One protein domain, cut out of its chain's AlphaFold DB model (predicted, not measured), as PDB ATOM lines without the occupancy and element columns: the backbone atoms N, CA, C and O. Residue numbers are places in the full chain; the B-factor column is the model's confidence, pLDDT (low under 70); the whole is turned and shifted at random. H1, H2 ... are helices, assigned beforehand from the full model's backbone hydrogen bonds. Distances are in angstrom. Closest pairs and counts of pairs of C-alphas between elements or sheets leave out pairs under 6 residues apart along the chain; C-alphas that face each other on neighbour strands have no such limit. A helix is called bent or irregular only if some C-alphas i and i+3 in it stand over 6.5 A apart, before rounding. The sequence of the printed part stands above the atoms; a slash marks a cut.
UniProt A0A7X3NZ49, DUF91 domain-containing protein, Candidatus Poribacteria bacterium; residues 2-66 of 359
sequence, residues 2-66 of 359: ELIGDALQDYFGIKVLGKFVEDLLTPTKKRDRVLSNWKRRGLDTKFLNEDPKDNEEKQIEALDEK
ATOM      1  N   GLU A   2     127.341 116.644 113.972       43.44
ATOM      2  CA  GLU A   2     128.368 115.968 113.162       43.44
ATOM      3  C   GLU A   2     129.791 116.444 113.512       43.44
ATOM      4  O   GLU A   2     130.587 115.648 113.984       43.44
ATOM      5  N   LEU A   3     130.042 117.760 113.529       48.25
ATOM      6  CA  LEU A   3     131.362 118.335 113.871       48.25
ATOM      7  C   LEU A   3     131.945 117.944 115.246       48.25
ATOM      8  O   LEU A   3     133.158 117.892 115.406       48.25
ATOM      9  N   ILE A   4     131.100 117.688 116.250       52.16
ATOM     10  CA  ILE A   4     131.563 117.253 117.583       52.16
ATOM     11  C   ILE A   4     131.738 115.728 117.612       52.16
ATOM     12  O   ILE A   4     132.617 115.222 118.304       52.16
ATOM     13  N   GLY A   5     130.907 114.994 116.866       49.28
ATOM     14  CA  GLY A   5     130.997 113.541 116.747       49.28
ATOM     15  C   GLY A   5     132.272 113.092 116.039       49.28
ATOM     16  O   GLY A   5     132.911 112.157 116.517       49.28
ATOM     17  N   ASP A   6     132.664 113.801 114.980       49.59
ATOM     18  CA  ASP A   6     133.833 113.478 114.155       49.59
ATOM     19  C   ASP A   6     135.141 113.776 114.902       49.59
ATOM     20  O   ASP A   6     136.007 112.909 115.013       49.59
ATOM     21  N   ALA A   7     135.232 114.939 115.560       54.03
ATOM     22  CA  ALA A   7     136.391 115.305 116.378       54.03
ATOM     23  C   ALA A   7     136.627 114.322 117.541       54.03
ATOM     24  O   ALA A   7     137.765 113.988 117.864       54.03
ATOM     25  N   LEU A   8     135.556 113.817 118.165       48.72
ATOM     26  CA  LEU A   8     135.667 112.807 119.220       48.72
ATOM     27  C   LEU A   8     135.957 111.403 118.655       48.72
ATOM     28  O   LEU A   8     136.591 110.592 119.330       48.72
ATOM     29  N   GLN A   9     135.508 111.092 117.437       56.41
ATOM     30  CA  GLN A   9     135.821 109.831 116.757       56.41
ATOM     31  C   GLN A   9     137.305 109.707 116.437       56.41
ATOM     32  O   GLN A   9     137.887 108.659 116.730       56.41
ATOM     33  N   ASP A  10     137.898 110.768 115.897       53.47
ATOM     34  CA  ASP A  10     139.325 110.816 115.588       53.47
ATOM     35  C   ASP A  10     140.162 110.830 116.869       53.47
ATOM     36  O   ASP A  10     141.120 110.068 116.990       53.47
ATOM     37  N   TYR A  11     139.732 111.588 117.884       52.16
ATOM     38  CA  TYR A  11     140.447 111.678 119.158       52.16
ATOM     39  C   TYR A  11     140.485 110.353 119.937       52.16
ATOM     40  O   TYR A  11     141.495 110.023 120.554       52.16
ATOM     41  N   PHE A  12     139.398 109.572 119.927       55.81
ATOM     42  CA  PHE A  12     139.345 108.301 120.662       55.81
ATOM     43  C   PHE A  12     139.650 107.068 119.795       55.81
ATOM     44  O   PHE A  12     139.788 105.971 120.336       55.81
ATOM     45  N   GLY A  13     139.724 107.194 118.465       48.59
ATOM     46  CA  GLY A  13     139.858 106.053 117.545       48.59
ATOM     47  C   GLY A  13     138.662 105.086 117.582       48.59
ATOM     48  O   GLY A  13     138.713 103.968 117.061       48.59
ATOM     49  N   ILE A  14     137.557 105.489 118.214       60.56
ATOM     50  CA  ILE A  14     136.370 104.662 118.402       60.56
ATOM     51  C   ILE A  14     135.404 105.004 117.271       60.56
ATOM     52  O   ILE A  14     134.541 105.863 117.429       60.56
ATOM     53  N   LYS A  15     135.463 104.268 116.150       58.09
ATOM     54  CA  LYS A  15     134.471 104.362 115.044       58.09
ATOM     55  C   LYS A  15     133.019 104.256 115.531       58.09
ATOM     56  O   LYS A  15     132.083 104.716 114.887       58.09
ATOM     57  N   VAL A  16     132.831 103.655 116.697       65.00
ATOM     58  CA  VAL A  16     131.547 103.464 117.361       65.00
ATOM     59  C   VAL A  16     131.036 104.772 118.015       65.00
ATOM     60  O   VAL A  16     129.836 104.926 118.179       65.00
ATOM     61  N   LEU A  17     131.876 105.765 118.329       71.69
ATOM     62  CA  LEU A  17     131.448 106.962 119.067       71.69
ATOM     63  C   LEU A  17     130.578 107.916 118.232       71.69
ATOM     64  O   LEU A  17     129.556 108.383 118.723       71.69
ATOM     65  N   GLY A  18     130.894 108.134 116.957       71.94
ATOM     66  CA  GLY A  18     130.063 108.972 116.081       71.94
ATOM     67  C   GLY A  18     128.702 108.335 115.826       71.94
ATOM     68  O   GLY A  18     127.686 109.002 115.962       71.94
ATOM     69  N   LYS A  19     128.644 107.008 115.639       78.06
ATOM     70  CA  LYS A  19     127.366 106.277 115.555       78.06
ATOM     71  C   LYS A  19     126.567 106.345 116.862       78.06
ATOM     72  O   LYS A  19     125.340 106.318 116.833       78.06
ATOM     73  N   PHE A  20     127.242 106.419 118.011       80.75
ATOM     74  CA  PHE A  20     126.586 106.637 119.300       80.75
ATOM     75  C   PHE A  20     125.976 108.035 119.384       80.75
ATOM     76  O   PHE A  20     124.807 108.155 119.741       80.75
ATOM     77  N   VAL A  21     126.736 109.068 119.015       80.69
ATOM     78  CA  VAL A  21     126.273 110.461 118.991       80.69
ATOM     79  C   VAL A  21     125.129 110.636 117.987       80.69
ATOM     80  O   VAL A  21     124.106 111.223 118.327       80.69
ATOM     81  N   GLU A  22     125.240 110.057 116.795       82.06
ATOM     82  CA  GLU A  22     124.194 110.047 115.771       82.06
ATOM     83  C   GLU A  22     122.919 109.356 116.281       82.06
ATOM     84  O   GLU A  22     121.825 109.923 116.215       82.06
ATOM     85  N   ASP A  23     123.045 108.161 116.876       82.19
ATOM     86  CA  ASP A  23     121.920 107.454 117.488       82.19
ATOM     87  C   ASP A  23     121.271 108.286 118.609       82.19
ATOM     88  O   ASP A  23     120.046 108.273 118.731       82.19
ATOM     89  N   LEU A  24     122.073 108.996 119.414       84.25
ATOM     90  CA  LEU A  24     121.627 109.802 120.555       84.25
ATOM     91  C   LEU A  24     120.907 111.086 120.123       84.25
ATOM     92  O   LEU A  24     119.961 111.504 120.786       84.25
ATOM     93  N   LEU A  25     121.347 111.693 119.019       82.69
ATOM     94  CA  LEU A  25     120.797 112.937 118.478       82.69
ATOM     95  C   LEU A  25     119.655 112.707 117.482       82.69
ATOM     96  O   LEU A  25     118.965 113.659 117.123       82.69
ATOM     97  N   THR A  26     119.408 111.460 117.063       86.38
ATOM     98  CA  THR A  26     118.275 111.110 116.199       86.38
ATOM     99  C   THR A  26     116.941 111.387 116.932       86.38
ATOM    100  O   THR A  26     116.591 110.631 117.845       86.38
ATOM    101  N   PRO A  27     116.114 112.370 116.510       79.69
ATOM    102  CA  PRO A  27     114.920 112.805 117.257       79.69
ATOM    103  C   PRO A  27     113.849 111.719 117.430       79.69
ATOM    104  O   PRO A  27     113.011 111.773 118.327       79.69
ATOM    105  N   THR A  28     113.858 110.719 116.549       79.00
ATOM    106  CA  THR A  28     112.874 109.632 116.522       79.00
ATOM    107  C   THR A  28     113.197 108.502 117.501       79.00
ATOM    108  O   THR A  28     112.345 107.649 117.770       79.00
ATOM    109  N   LYS A  29     114.412 108.467 118.059       79.19
ATOM    110  CA  LYS A  29     114.840 107.428 118.995       79.19
ATOM    111  C   LYS A  29     114.722 107.957 120.422       79.19
ATOM    112  O   LYS A  29     115.320 108.959 120.788       79.19
ATOM    113  N   LYS A  30     113.972 107.250 121.273       88.38
ATOM    114  CA  LYS A  30     113.970 107.537 122.716       88.38
ATOM    115  C   LYS A  30     115.387 107.340 123.263       88.38
ATOM    116  O   LYS A  30     115.936 106.248 123.104       88.38
ATOM    117  N   ARG A  31     115.937 108.358 123.932       84.00
ATOM    118  CA  ARG A  31     117.280 108.355 124.542       84.00
ATOM    119  C   ARG A  31     117.573 107.065 125.317       84.00
ATOM    120  O   ARG A  31     118.591 106.425 125.074       84.00
ATOM    121  N   ASP A  32     116.636 106.595 126.137       86.69
ATOM    122  CA  ASP A  32     116.797 105.366 126.935       86.69
ATOM    123  C   ASP A  32     117.017 104.109 126.084       86.69
ATOM    124  O   ASP A  32     117.765 103.201 126.459       86.69
ATOM    125  N   ARG A  33     116.385 104.050 124.906       87.06
ATOM    126  CA  ARG A  33     116.533 102.936 123.961       87.06
ATOM    127  C   ARG A  33     117.911 102.955 123.310       87.06
ATOM    128  O   ARG A  33     118.493 101.890 123.112       87.06
ATOM    129  N   VAL A  34     118.428 104.144 123.002       86.38
ATOM    130  CA  VAL A  34     119.793 104.328 122.498       86.38
ATOM    131  C   VAL A  34     120.778 103.855 123.563       86.38
ATOM    132  O   VAL A  34     121.493 102.883 123.338       86.38
ATOM    133  N   LEU A  35     120.724 104.425 124.767       84.69
ATOM    134  CA  LEU A  35     121.617 104.058 125.872       84.69
ATOM    135  C   LEU A  35     121.580 102.552 126.184       84.69
ATOM    136  O   LEU A  35     122.625 101.925 126.337       84.69
ATOM    137  N   SER A  36     120.396 101.931 126.179       84.12
ATOM    138  CA  SER A  36     120.243 100.483 126.398       84.12
ATOM    139  C   SER A  36     120.854  99.620 125.286       84.12
ATOM    140  O   SER A  36     121.354  98.524 125.549       84.12
ATOM    141  N   ASN A  37     120.804 100.068 124.029       84.25
ATOM    142  CA  ASN A  37     121.443  99.366 122.912       84.25
ATOM    143  C   ASN A  37     122.966  99.449 123.001       84.25
ATOM    144  O   ASN A  37     123.650  98.462 122.745       84.25
ATOM    145  N   TRP A  38     123.486 100.603 123.400       84.56
ATOM    146  CA  TRP A  38     124.919 100.836 123.521       84.56
ATOM    147  C   TRP A  38     125.526 100.159 124.746       84.56
ATOM    148  O   TRP A  38     126.575  99.529 124.634       84.56
ATOM    149  N   LYS A  39     124.799 100.123 125.865       84.69
ATOM    150  CA  LYS A  39     125.150  99.299 127.026       84.69
ATOM    151  C   LYS A  39     125.260  97.813 126.668       84.69
ATOM    152  O   LYS A  39     126.190  97.141 127.097       84.69
ATOM    153  N   ARG A  40     124.357  97.298 125.820       82.56
ATOM    154  CA  ARG A  40     124.436  95.918 125.294       82.56
ATOM    155  C   ARG A  40     125.638  95.672 124.379       82.56
ATOM    156  O   ARG A  40     126.045  94.527 124.238       82.56
ATOM    157  N   ARG A  41     126.207  96.722 123.781       80.25
ATOM    158  CA  ARG A  41     127.440  96.669 122.977       80.25
ATOM    159  C   ARG A  41     128.714  96.862 123.811       80.25
ATOM    160  O   ARG A  41     129.788  96.957 123.233       80.25
ATOM    161  N   GLY A  42     128.600  96.917 125.140       77.50
ATOM    162  CA  GLY A  42     129.742  97.051 126.046       77.50
ATOM    163  C   GLY A  42     130.139  98.490 126.383       77.50
ATOM    164  O   GLY A  42     131.166  98.679 127.025       77.50
ATOM    165  N   LEU A  43     129.347  99.502 125.998       78.69
ATOM    166  CA  LEU A  43     129.589 100.882 126.429       78.69
ATOM    167  C   LEU A  43     129.284 101.015 127.931       78.69
ATOM    168  O   LEU A  43     128.147 100.777 128.353       78.69
ATOM    169  N   ASP A  44     130.276 101.407 128.736       76.19
ATOM    170  CA  ASP A  44     130.057 101.705 130.154       76.19
ATOM    171  C   ASP A  44     129.329 103.052 130.289       76.19
ATOM    172  O   ASP A  44     129.910 104.124 130.137       76.19
ATOM    173  N   THR A  45     128.021 103.004 130.544       70.12
ATOM    174  CA  THR A  45     127.175 104.202 130.652       70.12
ATOM    175  C   THR A  45     127.264 104.886 132.016       70.12
ATOM    176  O   THR A  45     126.458 105.776 132.280       70.12
ATOM    177  N   LYS A  46     128.178 104.482 132.913       75.00
ATOM    178  CA  LYS A  46     128.323 105.120 134.236       75.00
ATOM    179  C   LYS A  46     128.545 106.630 134.133       75.00
ATOM    180  O   LYS A  46     127.941 107.360 134.903       75.00
ATOM    181  N   PHE A  47     129.282 107.085 133.121       61.53
ATOM    182  CA  PHE A  47     129.537 108.508 132.862       61.53
ATOM    183  C   PHE A  47     128.308 109.304 132.381       61.53
ATOM    184  O   PHE A  47     128.351 110.524 132.335       61.53
ATOM    185  N   LEU A  48     127.217 108.635 131.981       65.00
ATOM    186  CA  LEU A  48     126.021 109.275 131.407       65.00
ATOM    187  C   LEU A  48     124.839 109.359 132.380       65.00
ATOM    188  O   LEU A  48     123.829 109.977 132.045       65.00
ATOM    189  N   ASN A  49     124.944 108.695 133.533       60.78
ATOM    190  CA  ASN A  49     123.884 108.604 134.539       60.78
ATOM    191  C   ASN A  49     124.065 109.589 135.701       60.78
ATOM    192  O   ASN A  49     123.254 109.570 136.623       60.78
ATOM    193  N   GLU A  50     125.112 110.412 135.688       62.34
ATOM    194  CA  GLU A  50     125.230 111.510 136.643       62.34
ATOM    195  C   GLU A  50     124.267 112.614 136.199       62.34
ATOM    196  O   GLU A  50     124.424 113.191 135.119       62.34
ATOM    197  N   ASP A  51     123.212 112.843 136.985       64.44
ATOM    198  CA  ASP A  51     122.295 113.955 136.753       64.44
ATOM    199  C   ASP A  51     123.122 115.249 136.862       64.44
ATOM    200  O   ASP A  51     123.804 115.442 137.873       64.44
ATOM    201  N   PRO A  52     123.127 116.135 135.848       59.62
ATOM    202  CA  PRO A  52     123.900 117.376 135.894       59.62
ATOM    203  C   PRO A  52     123.642 118.192 137.167       59.62
ATOM    204  O   PRO A  52     124.548 118.854 137.667       59.62
ATOM    205  N   LYS A  53     122.432 118.082 137.729       65.69
ATOM    206  CA  LYS A  53     122.047 118.737 138.984       65.69
ATOM    207  C   LYS A  53     122.797 118.201 140.201       65.69
ATOM    208  O   LYS A  53     123.189 118.987 141.056       65.69
ATOM    209  N   ASP A  54     123.069 116.898 140.237       67.31
ATOM    210  CA  ASP A  54     123.829 116.268 141.322       67.31
ATOM    211  C   ASP A  54     125.316 116.662 141.268       67.31
ATOM    212  O   ASP A  54     126.025 116.576 142.272       67.31
ATOM    213  N   ASN A  55     125.812 117.076 140.097       62.09
ATOM    214  CA  ASN A  55     127.173 117.579 139.925       62.09
ATOM    215  C   ASN A  55     127.268 119.077 140.270       62.09
ATOM    216  O   ASN A  55     128.227 119.492 140.913       62.09
ATOM    217  N   GLU A  56     126.256 119.878 139.918       72.44
ATOM    218  CA  GLU A  56     126.173 121.285 140.330       72.44
ATOM    219  C   GLU A  56     126.034 121.434 141.852       72.44
ATOM    220  O   GLU A  56     126.767 122.228 142.437       72.44
ATOM    221  N   GLU A  57     125.194 120.636 142.525       73.12
ATOM    222  CA  GLU A  57     125.084 120.677 143.995       73.12
ATOM    223  C   GLU A  57     126.402 120.304 144.685       73.12
ATOM    224  O   GLU A  57     126.826 121.003 145.603       73.12
ATOM    225  N   LYS A  58     127.116 119.281 144.196       70.94
ATOM    226  CA  LYS A  58     128.434 118.901 144.736       70.94
ATOM    227  C   LYS A  58     129.507 119.960 144.488       70.94
ATOM    228  O   LYS A  58     130.397 120.131 145.318       70.94
ATOM    229  N   GLN A  59     129.448 120.665 143.359       67.81
ATOM    230  CA  GLN A  59     130.370 121.765 143.070       67.81
ATOM    231  C   GLN A  59     130.062 123.006 143.915       67.81
ATOM    232  O   GLN A  59     130.993 123.662 144.377       67.81
ATOM    233  N   ILE A  60     128.784 123.301 144.166       74.00
ATOM    234  CA  ILE A  60     128.356 124.391 145.053       74.00
ATOM    235  C   ILE A  60     128.740 124.079 146.508       74.00
ATOM    236  O   ILE A  60     129.309 124.938 147.178       74.00
ATOM    237  N   GLU A  61     128.524 122.848 146.977       77.12
ATOM    238  CA  GLU A  61     128.898 122.406 148.330       77.12
ATOM    239  C   GLU A  61     130.425 122.455 148.543       77.12
ATOM    240  O   GLU A  61     130.903 122.966 149.554       77.12
ATOM    241  N   ALA A  62     131.216 122.047 147.542       73.31
ATOM    242  CA  ALA A  62     132.679 122.130 147.589       73.31
ATOM    243  C   ALA A  62     133.237 123.568 147.515       73.31
ATOM    244  O   ALA A  62     134.381 123.810 147.919       73.31
ATOM    245  N   LEU A  63     132.467 124.520 146.975       72.31
ATOM    246  CA  LEU A  63     132.824 125.942 146.940       72.31
ATOM    247  C   LEU A  63     132.484 126.655 148.253       72.31
ATOM    248  O   LEU A  63     133.219 127.565 148.645       72.31
ATOM    249  N   ASP A  64     131.432 126.227 148.950       72.06
ATOM    250  CA  ASP A  64     131.042 126.805 150.240       72.06
ATOM    251  C   ASP A  64     132.004 126.381 151.368       72.06
ATOM    252  O   ASP A  64     132.377 127.192 152.213       72.06
ATOM    253  N   GLU A  65     132.552 125.159 151.308       75.12
ATOM    254  CA  GLU A  65     133.561 124.672 152.269       75.12
ATOM    255  C   GLU A  65     134.932 125.372 152.166       75.12
ATOM    256  O   GLU A  65     135.766 125.263 153.067       75.12
ATOM    257  N   LYS A  66     135.191 126.106 151.076       70.44
ATOM    258  CA  LYS A  66     136.466 126.800 150.828       70.44
ATOM    259  C   LYS A  66     136.402 128.310 151.010       70.44
ATOM    260  O   LYS A  66     137.388 128.980 150.698       70.44
TER     261      LYS A  66
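AT A GLANCE: This is residues 2 to 66 of the 359 residues of the protein "DUF91 domain-containing protein" of Candidatus Poribacteria bacterium (UniProt A0A7X3NZ49). Three helices, H1, H2 and H3, stand side by side in a zigzag row with H2 in the middle, and residues 49 to 66, of which 52 to 64 belong to the long helix H5, stick out from them as a free arm. The very short H4 lies near H3, before the arm. The printed part has 65 residues with five named helices, in the order H1 to H5, and no named strand; the class is all helix. The whole is loose, with a radius of gyration of the C-alphas of 15.2 A, and elongated, spanning 42 by 26 by 23 A.

HOW THE PARTS SIT: H1, residues 2 to 12, and H2, residues 15 to 25, form a helical hairpin: they touch, closest at the C-alphas of Gly 5 and Gly 18, 4.7 A apart, and run opposite ways at a shallow tilt of 32 degrees. H2 and H3, residues 31 to 40, form another, with closest C-alphas Leu 24 and Arg 31 at 6.1 A and a shallow tilt of 23 degrees, opposite ways. H1 and H3 are apart. H4, residues 45 to 48, is close to H3 but not clearly touching; the closest C-alphas, Lys 39 and Thr 45, are 6.4 A apart. H5, residues 52 to 64, touches no helix. Every O i to N i+4 pair is within hydrogen-bond range in H3 and H5, against 6 of 7 in H1 and in H2; H4 is too short for such a pair, and its one O i to N i+3 pair is within range.

IN THESE COORDINATES: H1 begins at C-alpha 2, (128.368, 115.968, 113.162), and measures 15.3 A from first to last C-alpha. H2 measures 16.5 A; it is neither bent nor irregular, but only just: C-alphas 15 and 18 are 6.5 A apart. H3 measures 14.4 A, H4 5.3 A and H5 18.6 A, ending at C-alpha 64, (131.042, 126.805, 150.240).

THE WHOLE: The C-alphas farthest apart, Thr 28 and Lys 66, are 45.0 A apart. The printed part has no cut, and its four links are tight. Without the free arm, the body spans 25 by 23 by 15 A. The mean pLDDT of the printed part is 70.7; residues 2 to 16, 47 to 55 and 59 are under 70.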